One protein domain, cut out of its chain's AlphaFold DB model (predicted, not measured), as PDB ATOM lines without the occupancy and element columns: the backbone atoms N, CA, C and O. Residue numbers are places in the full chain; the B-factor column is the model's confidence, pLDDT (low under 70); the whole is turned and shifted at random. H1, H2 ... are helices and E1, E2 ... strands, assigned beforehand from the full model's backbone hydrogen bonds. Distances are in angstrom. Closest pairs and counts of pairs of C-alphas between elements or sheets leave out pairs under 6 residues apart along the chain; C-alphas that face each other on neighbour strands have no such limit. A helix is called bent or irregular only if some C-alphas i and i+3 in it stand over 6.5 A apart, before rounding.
ATOM      1  N   VAL A  22     271.399 302.797 458.911       81.94
ATOM      2  CA  VAL A  22     270.008 303.048 458.548       81.94
ATOM      3  C   VAL A  22     269.184 302.043 459.316       81.94
ATOM      4  O   VAL A  22     269.411 300.837 459.247       81.94
ATOM      5  N   CYS A  23     268.225 302.555 460.067       81.81
ATOM      6  CA  CYS A  23     267.407 301.732 460.918       81.81
ATOM      7  C   CYS A  23     265.942 302.153 460.805       81.81
ATOM      8  O   CYS A  23     265.643 303.344 460.659       81.81
ATOM      9  N   LYS A  24     265.042 301.174 460.920       81.50
ATOM     10  CA  LYS A  24     263.612 301.381 461.159       81.50
ATOM     11  C   LYS A  24     263.133 300.487 462.291       81.50
ATOM     12  O   LYS A  24     263.627 299.377 462.478       81.50
ATOM     13  N   MET A  25     262.157 300.989 463.037       78.62
ATOM     14  CA  MET A  25     261.514 300.245 464.108       78.62
ATOM     15  C   MET A  25     260.056 300.676 464.244       78.62
ATOM     16  O   MET A  25     259.763 301.868 464.182       78.62
ATOM     17  N   GLY A  26     259.155 299.718 464.444       75.50
ATOM     18  CA  GLY A  26     257.734 299.994 464.642       75.50
ATOM     19  C   GLY A  26     256.902 298.725 464.779       75.50
ATOM     20  O   GLY A  26     257.373 297.626 464.481       75.50
ATOM     21  N   ASN A  27     255.660 298.873 465.237       76.44
ATOM     22  CA  ASN A  27     254.689 297.779 465.216       76.44
ATOM     23  C   ASN A  27     254.214 297.532 463.776       76.44
ATOM     24  O   ASN A  27     254.310 298.419 462.925       76.44
ATOM     25  N   ILE A  28     253.649 296.352 463.502       75.38
ATOM     26  CA  ILE A  28     253.197 295.956 462.152       75.38
ATOM     27  C   ILE A  28     252.308 297.034 461.511       75.38
ATOM     28  O   ILE A  28     252.556 297.467 460.389       75.38
ATOM     29  N   LEU A  29     251.307 297.518 462.253       72.06
ATOM     30  CA  LEU A  29     250.364 298.533 461.775       72.06
ATOM     31  C   LEU A  29     251.034 299.879 461.477       72.06
ATOM     32  O   LEU A  29     250.552 300.622 460.624       72.06
ATOM     33  N   ASP A  30     252.120 300.205 462.175       71.38
ATOM     34  CA  ASP A  30     252.853 301.454 461.981       71.38
ATOM     35  C   ASP A  30     253.758 301.379 460.753       71.38
ATOM     36  O   ASP A  30     253.786 302.325 459.968       71.38
ATOM     37  N   LEU A  31     254.438 300.246 460.564       72.81
ATOM     38  CA  LEU A  31     255.285 299.994 459.398       72.81
ATOM     39  C   LEU A  31     254.454 299.882 458.112       72.81
ATOM     40  O   LEU A  31     254.869 300.377 457.072       72.81
ATOM     41  N   GLN A  32     253.243 299.320 458.185       71.56
ATOM     42  CA  GLN A  32     252.312 299.251 457.049       71.56
ATOM     43  C   GLN A  32     251.676 300.604 456.691       71.56
ATOM     44  O   GLN A  32     251.326 300.838 455.536       71.56
ATOM     45  N   LYS A  33     251.486 301.501 457.670       67.56
ATOM     46  CA  LYS A  33     250.919 302.845 457.443       67.56
ATOM     47  C   LYS A  33     251.955 303.862 456.974       67.56
ATOM     48  O   LYS A  33     251.578 304.892 456.408       67.56
ATOM     49  N   GLU A  34     253.237 303.621 457.230       64.88
ATOM     50  CA  GLU A  34     254.313 304.453 456.707       64.88
ATOM     51  C   GLU A  34     254.386 304.316 455.183       64.88
ATOM     52  O   GLU A  34     254.750 303.277 454.649       64.88
ATOM     53  N   LYS A  35     254.086 305.405 454.464       52.72
ATOM     54  CA  LYS A  35     254.309 305.505 453.007       52.72
ATOM     55  C   LYS A  35     255.794 305.430 452.612       52.72
ATOM     56  O   LYS A  35     256.100 305.423 451.426       52.72
ATOM     57  N   ASP A  36     256.698 305.390 453.589       58.69
ATOM     58  CA  ASP A  36     258.140 305.317 453.402       58.69
ATOM     59  C   ASP A  36     258.588 303.840 453.461       58.69
ATOM     60  O   ASP A  36     259.226 303.413 454.419       58.69
ATOM     61  N   THR A  37     258.280 303.038 452.435       69.44
ATOM     62  CA  THR A  37     258.855 301.684 452.212       69.44
ATOM     63  C   THR A  37     260.344 301.736 451.841       69.44
ATOM     64  O   THR A  37     261.047 300.725 451.858       69.44
ATOM     65  N   LEU A  38     260.855 302.937 451.555       80.44
ATOM     66  CA  LEU A  38     262.219 303.208 451.122       80.44
ATOM     67  C   LEU A  38     263.201 303.228 452.306       80.44
ATOM     68  O   LEU A  38     263.035 303.987 453.263       80.44
ATOM     69  N   PHE A  39     264.240 302.406 452.243       84.12
ATOM     70  CA  PHE A  39     265.459 302.528 453.035       84.12
ATOM     71  C   PHE A  39     266.509 303.213 452.163       84.12
ATOM     72  O   PHE A  39     266.769 302.752 451.056       84.12
ATOM     73  N   GLU A  40     267.111 304.299 452.644       85.88
ATOM     74  CA  GLU A  40     268.083 305.089 451.880       85.88
ATOM     75  C   GLU A  40     269.369 305.299 452.687       85.88
ATOM     76  O   GLU A  40     269.354 305.853 453.790       85.88
ATOM     77  N   CYS A  41     270.495 304.886 452.109       83.00
ATOM     78  CA  CYS A  41     271.827 305.284 452.536       83.00
ATOM     79  C   CYS A  41     272.146 306.658 451.941       83.00
ATOM     80  O   CYS A  41     272.405 306.781 450.746       83.00
ATOM     81  N   LYS A  42     272.192 307.697 452.786       77.44
ATOM     82  CA  LYS A  42     272.559 309.066 452.361       77.44
ATOM     83  C   LYS A  42     273.936 309.139 451.688       77.44
ATOM     84  O   LYS A  42     274.174 310.002 450.850       77.44
ATOM     85  N   SER A  43     274.850 308.256 452.082       75.44
ATOM     86  CA  SER A  43     276.158 308.065 451.462       75.44
ATOM     87  C   SER A  43     276.560 306.594 451.599       75.44
ATOM     88  O   SER A  43     276.372 306.007 452.665       75.44
ATOM     89  N   GLY A  44     277.099 305.997 450.533       83.69
ATOM     90  CA  GLY A  44     277.504 304.585 450.512       83.69
ATOM     91  C   GLY A  44     276.438 303.605 450.000       83.69
ATOM     92  O   GLY A  44     275.437 304.013 449.411       83.69
ATOM     93  N   GLN A  45     276.680 302.311 450.219       86.62
ATOM     94  CA  GLN A  45     275.821 301.186 449.817       86.62
ATOM     95  C   GLN A  45     275.478 300.311 451.025       86.62
ATOM     96  O   GLN A  45     276.282 300.197 451.942       86.62
ATOM     97  N   PHE A  46     274.311 299.666 451.038       87.06
ATOM     98  CA  PHE A  46     273.957 298.745 452.122       87.06
ATOM     99  C   PHE A  46     274.855 297.505 452.148       87.06
ATOM    100  O   PHE A  46     275.001 296.822 451.126       87.06
ATOM    101  N   ASP A  47     275.348 297.160 453.341       84.75
ATOM    102  CA  ASP A  47     275.977 295.867 453.614       84.75
ATOM    103  C   ASP A  47     275.104 295.004 454.536       84.75
ATOM    104  O   ASP A  47     275.031 295.185 455.753       84.75
ATOM    105  N   VAL A  48     274.425 294.026 453.941       85.25
ATOM    106  CA  VAL A  48     273.474 293.138 454.617       85.25
ATOM    107  C   VAL A  48     274.190 292.051 455.425       85.25
ATOM    108  O   VAL A  48     273.571 291.397 456.267       85.25
ATOM    109  N   ASN A  49     275.504 291.861 455.259       81.25
ATOM    110  CA  ASN A  49     276.256 290.886 456.057       81.25
ATOM    111  C   ASN A  49     276.140 291.167 457.565       81.25
ATOM    112  O   ASN A  49     276.021 290.228 458.368       81.25
ATOM    113  N   TYR A  50     276.058 292.453 457.909       75.50
ATOM    114  CA  TYR A  50     275.889 292.989 459.258       75.50
ATOM    115  C   TYR A  50     274.439 293.385 459.592       75.50
ATOM    116  O   TYR A  50     274.216 294.111 460.562       75.50
ATOM    117  N   LEU A  51     273.452 292.901 458.824       83.81
ATOM    118  CA  LEU A  51     272.031 293.101 459.110       83.81
ATOM    119  C   LEU A  51     271.694 292.653 460.532       83.81
ATOM    120  O   LEU A  51     271.973 291.515 460.925       83.81
ATOM    121  N   GLN A  52     270.991 293.528 461.242       81.38
ATOM    122  CA  GLN A  52     270.373 293.216 462.518       81.38
ATOM    123  C   GLN A  52     268.857 293.288 462.375       81.38
ATOM    124  O   GLN A  52     268.306 294.295 461.928       81.38
ATOM    125  N   PHE A  53     268.205 292.181 462.714       85.44
ATOM    126  CA  PHE A  53     266.781 291.977 462.509       85.44
ATOM    127  C   PHE A  53     266.201 291.161 463.659       85.44
ATOM    128  O   PHE A  53     266.808 290.176 464.083       85.44
ATOM    129  N   GLY A  54     265.018 291.537 464.131       85.56
ATOM    130  CA  GLY A  54     264.252 290.739 465.082       85.56
ATOM    131  C   GLY A  54     263.178 291.557 465.781       85.56
ATOM    132  O   GLY A  54     262.811 292.644 465.328       85.56
ATOM    133  N   LEU A  55     262.666 291.026 466.886       83.19
ATOM    134  CA  LEU A  55     261.616 291.673 467.672       83.19
ATOM    135  C   LEU A  55     262.207 292.403 468.879       83.19
ATOM    136  O   LEU A  55     263.159 291.933 469.493       83.19
ATOM    137  N   MET A  56     261.622 293.538 469.248       76.62
ATOM    138  CA  MET A  56     261.954 294.282 470.465       76.62
ATOM    139  C   MET A  56     260.694 294.596 471.270       76.62
ATOM    140  O   MET A  56     259.666 294.985 470.714       76.62
ATOM    141  N   GLN A  57     260.792 294.466 472.594       70.44
ATOM    142  CA  GLN A  57     259.709 294.824 473.512       70.44
ATOM    143  C   GLN A  57     259.426 296.328 473.490       70.44
ATOM    144  O   GLN A  57     260.398 297.072 473.618       70.44
ATOM    145  N   PRO A  58     258.147 296.772 473.473       61.44
ATOM    146  CA  PRO A  58     257.715 298.178 473.386       61.44
ATOM    147  C   PRO A  58     258.410 299.157 474.344       61.44
ATOM    148  O   PRO A  58     258.656 300.309 474.008       61.44
ATOM    149  N   THR A  59     258.795 298.704 475.536       57.69
ATOM    150  CA  THR A  59     259.527 299.521 476.519       57.69
ATOM    151  C   THR A  59     260.922 299.945 476.052       57.69
ATOM    152  O   THR A  59     261.467 300.914 476.573       57.69
ATOM    153  N   ASN A  60     261.489 299.246 475.067       59.34
ATOM    154  CA  ASN A  60     262.789 299.526 474.463       59.34
ATOM    155  C   ASN A  60     262.670 300.236 473.093       59.34
ATOM    156  O   ASN A  60     263.695 300.455 472.443       59.34
ATOM    157  N   THR A  61     261.454 300.568 472.622       48.59
ATOM    158  CA  THR A  61     261.179 300.859 471.194       48.59
ATOM    159  C   THR A  61     261.017 302.325 470.834       48.59
ATOM    160  O   THR A  61     260.931 302.650 469.656       48.59
ATOM    161  N   THR A  62     261.017 303.261 471.782       47.78
ATOM    162  CA  THR A  62     260.992 304.685 471.408       47.78
ATOM    163  C   THR A  62     262.045 305.468 472.169       47.78
ATOM    164  O   THR A  62     261.748 306.344 472.976       47.78
ATOM    165  N   ASN A  63     263.313 305.177 471.880       54.34
ATOM    166  CA  ASN A  63     264.387 306.081 472.266       54.34
ATOM    167  C   ASN A  63     264.224 307.409 471.502       54.34
ATOM    168  O   ASN A  63     264.187 307.421 470.272       54.34
ATOM    169  N   PHE A  64     264.183 308.530 472.236       47.47
ATOM    170  CA  PHE A  64     264.142 309.931 471.767       47.47
ATOM    171  C   PHE A  64     264.997 310.242 470.524       47.47
ATOM    172  O   PHE A  64     264.721 311.188 469.797       47.47
ATOM    173  N   TYR A  65     266.072 309.492 470.291       54.78
ATOM    174  CA  TYR A  65     267.074 309.781 469.264       54.78
ATOM    175  C   TYR A  65     266.968 308.882 468.021       54.78
ATOM    176  O   TYR A  65     267.820 308.971 467.139       54.78
ATOM    177  N   GLY A  66     265.920 308.056 467.928       63.50
ATOM    178  CA  GLY A  66     265.691 307.129 466.821       63.50
ATOM    179  C   GLY A  66     266.245 305.729 467.086       63.50
ATOM    180  O   GLY A  66     266.984 305.487 468.043       63.50
ATOM    181  N   CYS A  67     265.891 304.780 466.225       70.31
ATOM    182  CA  CYS A  67     266.203 303.363 466.424       70.31
ATOM    183  C   CYS A  67     267.698 303.013 466.245       70.31
ATOM    184  O   CYS A  67     268.137 301.926 466.612       70.31
ATOM    185  N   GLN A  68     268.518 303.961 465.784       66.38
ATOM    186  CA  GLN A  68     269.980 303.839 465.774       66.38
ATOM    187  C   GLN A  68     270.591 303.756 467.187       66.38
ATOM    188  O   GLN A  68     271.738 303.356 467.358       66.38
ATOM    189  N   PHE A  69     269.825 304.156 468.204       66.38
ATOM    190  CA  PHE A  69     270.203 304.072 469.610       66.38
ATOM    191  C   PHE A  69     269.510 302.911 470.339       66.38
ATOM    192  O   PHE A  69     269.551 302.846 471.567       66.38
ATOM    193  N   ALA A  70     268.829 302.019 469.619       68.06
ATOM    194  CA  ALA A  70     268.301 300.799 470.210       68.06
ATOM    195  C   ALA A  70     269.455 299.903 470.688       68.06
ATOM    196  O   ALA A  70     270.524 299.856 470.076       68.06
ATOM    197  N   GLN A  71     269.247 299.207 471.803       68.19
ATOM    198  CA  GLN A  71     270.214 298.230 472.288       68.19
ATOM    199  C   GLN A  71     270.062 296.947 471.481       68.19
ATOM    200  O   GLN A  71     269.095 296.208 471.657       68.19
ATOM    201  N   MET A  72     271.021 296.718 470.592       66.19
ATOM    202  CA  MET A  72     271.059 295.577 469.677       66.19
ATOM    203  C   MET A  72     270.966 294.233 470.395       66.19
ATOM    204  O   MET A  72     270.390 293.278 469.887       66.19
ATOM    205  N   GLU A  73     271.513 294.163 471.604       67.94
ATOM    206  CA  GLU A  73     271.531 292.952 472.408       67.94
ATOM    207  C   GLU A  73     270.143 292.577 472.976       67.94
ATOM    208  O   GLU A  73     269.955 291.435 473.385       67.94
ATOM    209  N   ASN A  74     269.164 293.493 472.941       70.19
ATOM    210  CA  ASN A  74     267.778 293.262 473.382       70.19
ATOM    211  C   ASN A  74     266.846 292.799 472.250       70.19
ATOM    212  O   ASN A  74     265.633 292.701 472.451       70.19
ATOM    213  N   VAL A  75     267.385 292.567 471.052       72.75
ATOM    214  CA  VAL A  75     266.623 292.070 469.905       72.75
ATOM    215  C   VAL A  75     266.434 290.558 470.054       72.75
ATOM    216  O   VAL A  75     267.398 289.794 470.071       72.75
ATOM    217  N   PHE A  76     265.182 290.109 470.139       75.50
ATOM    218  CA  PHE A  76     264.825 288.693 470.148       75.50
ATOM    219  C   PHE A  76     264.994 288.113 468.739       75.50
ATOM    220  O   PHE A  76     264.271 288.487 467.813       75.50
ATOM    221  N   ILE A  77     265.958 287.201 468.589       75.25
ATOM    222  CA  ILE A  77     266.310 286.553 467.310       75.25
ATOM    223  C   ILE A  77     265.597 285.197 467.150       75.25
ATOM    224  O   ILE A  77     265.528 284.670 466.046       75.25
ATOM    225  N   GLU A  78     265.031 284.638 468.225       78.62
ATOM    226  CA  GLU A  78     264.457 283.279 468.256       78.62
ATOM    227  C   GLU A  78     263.361 283.047 467.202       78.62
ATOM    228  O   GLU A  78     263.236 281.945 466.678       78.62
ATOM    229  N   CYS A  79     262.628 284.098 466.828       79.38
ATOM    230  CA  CYS A  79     261.558 284.039 465.833       79.38
ATOM    231  C   CYS A  79     262.021 284.193 464.375       79.38
ATOM    232  O   CYS A  79     261.193 284.135 463.464       79.38
ATOM    233  N   ASN A  80     263.313 284.410 464.129       83.31
ATOM    234  CA  ASN A  80     263.835 284.666 462.789       83.31
ATOM    235  C   ASN A  80     263.994 283.353 461.995       83.31
ATOM    236  O   ASN A  80     264.567 282.385 462.493       83.31
ATOM    237  N   LEU A  81     263.542 283.332 460.736       83.69
ATOM    238  CA  LEU A  81     263.806 282.248 459.774       83.69
ATOM    239  C   LEU A  81     265.156 282.462 459.078       83.69
ATOM    240  O   LEU A  81     266.157 281.846 459.435       83.69
ATOM    241  N   ASN A  82     265.189 283.345 458.076       83.31
ATOM    242  CA  ASN A  82     266.412 283.710 457.365       83.31
ATOM    243  C   ASN A  82     266.323 285.130 456.766       83.31
ATOM    244  O   ASN A  82     266.443 285.300 455.549       83.31
ATOM    245  N   PRO A  83     266.132 286.172 457.602       84.31
ATOM    246  CA  PRO A  83     265.951 287.551 457.134       84.31
ATOM    247  C   PRO A  83     267.083 288.013 456.205       84.31
ATOM    248  O   PRO A  83     266.849 288.750 455.250       84.31
ATOM    249  N   LYS A  84     268.316 287.532 456.424       85.88
ATOM    250  CA  LYS A  84     269.477 287.888 455.599       85.88
ATOM    251  C   LYS A  84     269.270 287.598 454.113       85.88
ATOM    252  O   LYS A  84     269.658 288.437 453.311       85.88
ATOM    253  N   GLN A  85     268.640 286.483 453.733       87.69
ATOM    254  CA  GLN A  85     268.402 286.168 452.314       87.69
ATOM    255  C   GLN A  85     267.467 287.181 451.646       87.69
ATOM    256  O   GLN A  85     267.764 287.655 450.546       87.69
ATOM    257  N   TYR A  86     266.378 287.560 452.325       88.75
ATOM    258  CA  TYR A  86     265.435 288.558 451.820       88.75
ATOM    259  C   TYR A  86     266.144 289.895 451.571       88.75
ATOM    260  O   TYR A  86     266.173 290.396 450.443       88.75
ATOM    261  N   PHE A  87     266.818 290.427 452.594       89.38
ATOM    262  CA  PHE A  87     267.510 291.709 452.482       89.38
ATOM    263  C   PHE A  87     268.722 291.660 451.541       89.38
ATOM    264  O   PHE A  87     268.984 292.650 450.864       89.38
ATOM    265  N   GLN A  88     269.430 290.530 451.415       89.81
ATOM    266  CA  GLN A  88     270.533 290.390 450.456       89.81
ATOM    267  C   GLN A  88     270.036 290.546 449.018       89.81
ATOM    268  O   GLN A  88     270.663 291.244 448.225       89.81
ATOM    269  N   SER A  89     268.883 289.955 448.692       88.94
ATOM    270  CA  SER A  89     268.300 290.053 447.349       88.94
ATOM    271  C   SER A  89     267.800 291.468 447.013       88.94
ATOM    272  O   SER A  89     267.921 291.929 445.873       88.94
ATOM    273  N   LYS A  90     267.265 292.192 448.006       88.25
ATOM    274  CA  LYS A  90     266.640 293.506 447.799       88.25
ATOM    275  C   LYS A  90     267.617 294.673 447.975       88.25
ATOM    276  O   LYS A  90     267.554 295.600 447.165       88.25
ATOM    277  N   CYS A  91     268.513 294.625 448.964       88.56
ATOM    278  CA  CYS A  91     269.288 295.778 449.447       88.56
ATOM    279  C   CYS A  91     270.814 295.701 449.240       88.56
ATOM    280  O   CYS A  91     271.419 296.761 449.110       88.56
ATOM    281  N   GLN A  92     271.452 294.521 449.179       89.62
ATOM    282  CA  GLN A  92     272.928 294.422 449.121       89.62
ATOM    283  C   GLN A  92     273.523 295.247 447.966       89.62
ATOM    284  O   GLN A  92     273.113 295.097 446.813       89.62
ATOM    285  N   GLY A  93     274.507 296.100 448.267       83.56
ATOM    286  CA  GLY A  93     275.231 296.881 447.256       83.56
ATOM    287  C   GLY A  93     274.416 298.005 446.599       83.56
ATOM    288  O   GLY A  93     274.859 298.582 445.606       83.56
ATOM    289  N   LYS A  94     273.224 298.331 447.115       88.06
ATOM    290  CA  LYS A  94     272.389 299.441 446.623       88.06
ATOM    291  C   LYS A  94     272.412 300.619 447.596       88.06
ATOM    292  O   LYS A  94     272.586 300.435 448.796       88.06
ATOM    293  N   ASN A  95     272.195 301.829 447.077       86.62
ATOM    294  CA  ASN A  95     272.110 303.052 447.893       86.62
ATOM    295  C   ASN A  95     270.696 303.266 448.458       86.62
ATOM    296  O   ASN A  95     270.522 303.951 449.460       86.62
ATOM    297  N   TYR A  96     269.680 302.681 447.823       88.75
ATOM    298  CA  TYR A  96     268.310 302.647 448.316       88.75
ATOM    299  C   TYR A  96     267.709 301.261 448.071       88.75
ATOM    300  O   TYR A  96     268.053 300.590 447.093       88.75
ATOM    301  N   CYS A  97     266.810 300.823 448.945       88.94
ATOM    302  CA  CYS A  97     266.001 299.635 448.715       88.94
ATOM    303  C   CYS A  97     264.578 299.835 449.223       88.94
ATOM    304  O   CYS A  97     264.349 300.483 450.240       88.94
ATOM    305  N   GLU A  98     263.621 299.293 448.484       87.56
ATOM    306  CA  GLU A  98     262.214 299.325 448.850       87.56
ATOM    307  C   GLU A  98     261.828 297.977 449.455       87.56
ATOM    308  O   GLU A  98     262.116 296.925 448.877       87.56
ATOM    309  N   ILE A  99     261.227 298.017 450.642       86.69
ATOM    310  CA  ILE A  99     260.836 296.828 451.395       86.69
ATOM    311  C   ILE A  99     259.319 296.788 451.495       86.69
ATOM    312  O   ILE A  99     258.700 297.680 452.075       86.69
ATOM    313  N   ASP A 100     258.739 295.719 450.954       86.19
ATOM    314  CA  ASP A 100     257.371 295.330 451.259       86.19
ATOM    315  C   ASP A 100     257.377 294.650 452.633       86.19
ATOM    316  O   ASP A 100     258.006 293.605 452.827       86.19
ATOM    317  N   PHE A 101     256.734 295.285 453.614       83.19
ATOM    318  CA  PHE A 101     256.701 294.787 454.986       83.19
ATOM    319  C   PHE A 101     255.898 293.493 455.125       83.19
ATOM    320  O   PHE A 101     256.190 292.714 456.029       83.19
ATOM    321  N   GLN A 102     254.919 293.237 454.254       82.88
ATOM    322  CA  GLN A 102     254.127 292.013 454.298       82.88
ATOM    323  C   GLN A 102     254.934 290.830 453.748       82.88
ATOM    324  O   GLN A 102     255.081 289.827 454.444       82.88
ATOM    325  N   GLU A 103     255.574 291.007 452.584       84.75
ATOM    326  CA  GLU A 103     256.517 290.026 452.014       84.75
ATOM    327  C   GLU A 103     257.677 289.741 452.988       84.75
ATOM    328  O   GLU A 103     258.061 288.593 453.217       84.75
ATOM    329  N   MET A 104     258.210 290.794 453.618       87.62
ATOM    330  CA  MET A 104     259.284 290.681 454.601       87.62
ATOM    331  C   MET A 104     258.864 289.849 455.817       87.62
ATOM    332  O   MET A 104     259.644 288.999 456.241       87.62
ATOM    333  N   ILE A 105     257.680 290.088 456.400       84.06
ATOM    334  CA  ILE A 105     257.216 289.356 457.591       84.06
ATOM    335  C   ILE A 105     257.073 287.865 457.275       84.06
ATOM    336  O   ILE A 105     257.595 287.045 458.028       84.06
ATOM    337  N   GLU A 106     256.438 287.529 456.150       83.44
ATOM    338  CA  GLU A 106     256.201 286.143 455.728       83.44
ATOM    339  C   GLU A 106     257.505 285.369 455.469       83.44
ATOM    340  O   GLU A 106     257.602 284.190 455.796       83.44
ATOM    341  N   GLN A 107     258.529 286.025 454.911       84.25
ATOM    342  CA  GLN A 107     259.808 285.376 454.594       84.25
ATOM    343  C   GLN A 107     260.827 285.409 455.748       84.25
ATOM    344  O   GLN A 107     261.754 284.595 455.782       84.25
ATOM    345  N   SER A 108     260.695 286.353 456.685       85.06
ATOM    346  CA  SER A 108     261.707 286.601 457.725       85.06
ATOM    347  C   SER A 108     261.358 286.020 459.095       85.06
ATOM    348  O   SER A 108     262.286 285.773 459.870       85.06
ATOM    349  N   PHE A 109     260.078 285.776 459.399       86.81
ATOM    350  CA  PHE A 109     259.621 285.249 460.690       86.81
ATOM    351  C   PHE A 109     258.970 283.868 460.574       86.81
ATOM    352  O   PHE A 109     258.284 283.568 459.603       86.81
ATOM    353  N   GLN A 110     259.153 283.027 461.592       85.75
ATOM    354  CA  GLN A 110     258.468 281.734 461.694       85.75
ATOM    355  C   GLN A 110     256.952 281.918 461.889       85.75
ATOM    356  O   GLN A 110     256.527 282.780 462.659       85.75
ATOM    357  N   ASN A 111     256.135 281.057 461.267       79.81
ATOM    358  CA  ASN A 111     254.666 281.101 461.379       79.81
ATOM    359  C   ASN A 111     254.167 281.002 462.834       79.81
ATOM    360  O   ASN A 111     253.165 281.617 463.188       79.81
ATOM    361  N   GLU A 112     254.880 280.269 463.691       80.31
ATOM    362  CA  GLU A 112     254.549 280.099 465.116       80.31
ATOM    363  C   GLU A 112     254.771 281.377 465.948       80.31
ATOM    364  O   GLU A 112     254.249 281.500 467.051       80.31
ATOM    365  N   CYS A 113     255.505 282.356 465.411       81.06
ATOM    366  CA  CYS A 113     255.813 283.613 466.086       81.06
ATOM    367  C   CYS A 113     254.892 284.776 465.698       81.06
ATOM    368  O   CYS A 113     255.114 285.890 466.171       81.06
ATOM    369  N   LEU A 114     253.861 284.566 464.871       78.38
ATOM    370  CA  LEU A 114     252.985 285.648 464.390       78.38
ATOM    371  C   LEU A 114     252.335 286.447 465.536       78.38
ATOM    372  O   LEU A 114     252.294 287.677 465.470       78.38
ATOM    373  N   ASP A 115     251.936 285.784 466.622       78.56
ATOM    374  CA  ASP A 115     251.394 286.448 467.817       78.56
ATOM    375  C   ASP A 115     252.453 287.314 468.526       78.56
ATOM    376  O   ASP A 115     252.172 288.423 468.987       78.56
ATOM    377  N   ALA A 116     253.709 286.858 468.562       78.88
ATOM    378  CA  ALA A 116     254.821 287.612 469.138       78.88
ATOM    379  C   ALA A 116     255.207 288.829 468.281       78.88
ATOM    380  O   ALA A 116     255.591 289.860 468.838       78.88
ATOM    381  N   VAL A 117     255.080 288.736 466.951       80.25
ATOM    382  CA  VAL A 117     255.289 289.862 466.021       80.25
ATOM    383  C   VAL A 117     254.192 290.918 466.200       80.25
ATOM    384  O   VAL A 117     254.463 292.107 466.063       80.25
ATOM    385  N   GLN A 118     252.962 290.526 466.551       78.19
ATOM    386  CA  GLN A 118     251.877 291.478 466.830       78.19
ATOM    387  C   GLN A 118     252.057 292.232 468.156       78.19
ATOM    388  O   GLN A 118     251.638 293.384 468.267       78.19
ATOM    389  N   LEU A 119     252.673 291.595 469.156       76.69
ATOM    390  CA  LEU A 119     252.870 292.162 470.495       76.69
ATOM    391  C   LEU A 119     254.144 293.013 470.635       76.69
ATOM    392  O   LEU A 119     254.250 293.802 471.575       76.69
ATOM    393  N   ASN A 120     255.111 292.855 469.728       80.19
ATOM    394  CA  ASN A 120     256.419 293.505 469.787       80.19
ATOM    395  C   ASN A 120     256.675 294.384 468.556       80.19
ATOM    396  O   ASN A 120     256.078 294.194 467.500       80.19
ATOM    397  N   SER A 121     257.613 295.325 468.664       80.69
ATOM    398  CA  SER A 121     258.047 296.094 467.494       80.69
ATOM    399  C   SER A 121     259.061 295.296 466.680       80.69
ATOM    400  O   SER A 121     259.951 294.664 467.257       80.69
ATOM    401  N   ILE A 122     258.990 295.392 465.359       84.81
ATOM    402  CA  ILE A 122     260.019 294.860 464.467       84.81
ATOM    403  C   ILE A 122     261.173 295.861 464.429       84.81
ATOM    404  O   ILE A 122     260.947 297.049 464.202       84.81
ATOM    405  N   TYR A 123     262.397 295.380 464.636       85.62
ATOM    406  CA  TYR A 123     263.628 296.156 464.554       85.62
ATOM    407  C   TYR A 123     264.440 295.732 463.330       85.62
ATOM    408  O   TYR A 123     264.717 294.547 463.147       85.62
ATOM    409  N   ILE A 124     264.830 296.701 462.499       86.12
ATOM    410  CA  ILE A 124     265.618 296.479 461.283       86.12
ATOM    411  C   ILE A 124     266.744 297.505 461.253       86.12
ATOM    412  O   ILE A 124     266.480 298.706 461.286       86.12
ATOM    413  N   SER A 125     267.991 297.051 461.145       84.94
ATOM    414  CA  SER A 125     269.157 297.931 461.089       84.94
ATOM    415  C   SER A 125     270.233 297.382 460.157       84.94
ATOM    416  O   SER A 125     270.607 296.211 460.244       84.94
ATOM    417  N   MET A 126     270.716 298.230 459.249       85.69
ATOM    418  CA  MET A 126     271.739 297.903 458.252       85.69
ATOM    419  C   MET A 126     272.774 299.034 458.167       85.69
ATOM    420  O   MET A 126     272.382 300.205 458.124       85.69
ATOM    421  N   PRO A 127     274.080 298.725 458.123       84.25
ATOM    422  CA  PRO A 127     275.104 299.735 457.915       84.25
ATOM    423  C   PRO A 127     275.249 300.096 456.429       84.25
ATOM    424  O   PRO A 127     275.042 299.268 455.537       84.25
ATOM    425  N   CYS A 128     275.642 301.343 456.176       84.00
ATOM    426  CA  CYS A 128     276.034 301.840 454.860       84.00
ATOM    427  C   CYS A 128     277.560 301.791 454.697       84.00
ATOM    428  O   CYS A 128     278.276 302.651 455.226       84.00
ATOM    429  N   GLU A 129     278.048 300.820 453.932       81.50
ATOM    430  CA  GLU A 129     279.450 300.683 453.545       81.50
ATOM    431  C   GLU A 129     279.904 301.875 452.689       81.50
ATOM    432  O   GLU A 129     279.145 302.405 451.875       81.50
ATOM    433  N   ASN A 130     281.162 302.298 452.849       78.25
ATOM    434  CA  ASN A 130     281.757 303.432 452.131       78.25
ATOM    435  C   ASN A 130     281.002 304.756 452.333       78.25
ATOM    436  O   ASN A 130     281.046 305.648 451.485       78.25
ATOM    437  N   SER A 131     280.330 304.908 453.477       80.31
ATOM    438  CA  SER A 131     279.658 306.156 453.810       80.31
ATOM    439  C   SER A 131     280.656 307.292 454.082       80.31
ATOM    440  O   SER A 131     281.708 307.136 454.717       80.31
TER     441      SER A 131
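What this domain is: This is residues 22 to 131 of the 985 residues of the protein "Transmembrane protein, putative" of Tetrahymena thermophila (strain SB210) (UniProt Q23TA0). A three-stranded wall, E1, E5 and E3, has H2 and the small strand pair E2 and E4 on the side of one face, with H3 packed on H2 rather than on the wall, and H1 and H4 near the end where E1 ends and E5 begins; a long loop, residues 57 to 82, leaves the end of E3, swings out on the side away from H2 and then folds back round the E3 edge to reach H2. The printed part has 110 residues, ordered E1 H1 E2 E3 H2 E4 H3 H4 E5; the sheet's order is E1 - E5 - E3, all antiparallel, and the class is mixed, helices and strands. The whole is compact, with a radius of gyration of the C-alphas of 13.0 A and spans of 37 by 30 by 27 A.

Where its parts are: E1, residues 22 to 26, begins with C-alpha 22 at (270.008, 303.048, 458.548) and is 14.0 A long. H1 is residues 28 to 33, E2 38 to 40, E3 52 to 56, H2 83 to 91, E4 96 to 98 and H3 101 to 108. H4, residues 111 to 119, 14.4 A, is irregular: C-alphas 112 and 115 are 7.6 A apart. E5, residues 121 to 129, 26.0 A, ends with C-alpha 129 at (279.450, 300.683, 453.545).

How they stand to each other: E5 is antiparallel to E1, with N 24 and O 124 2.9 A apart, and to E3, with N 54 and O 123 3.2 A apart, within hydrogen-bond range. H1, H2 and H4 only graze this sheet; for instance, the C-alphas of Phe 53 and Pro 83, the closest of E3 and H2, are 7.0 A apart. H2 and H3 touch, Pro 83 to Ser 108 being the closest C-alphas at 4.4 A, at a steep tilt of 47 degrees, opposite ways. E2 and E4 are antiparallel, with N 39 and O 97 2.8 A apart. Every O i to N i+4 pair is within range in H1, H2 and H3, and 3 of 5 in H4.

The domain as a whole: The printed part has no cut. The links E2 to E3 and E3 to H2 are long. The pLDDT is under 70 in residues 33 to 37, 58 to 66 and 68 to 73.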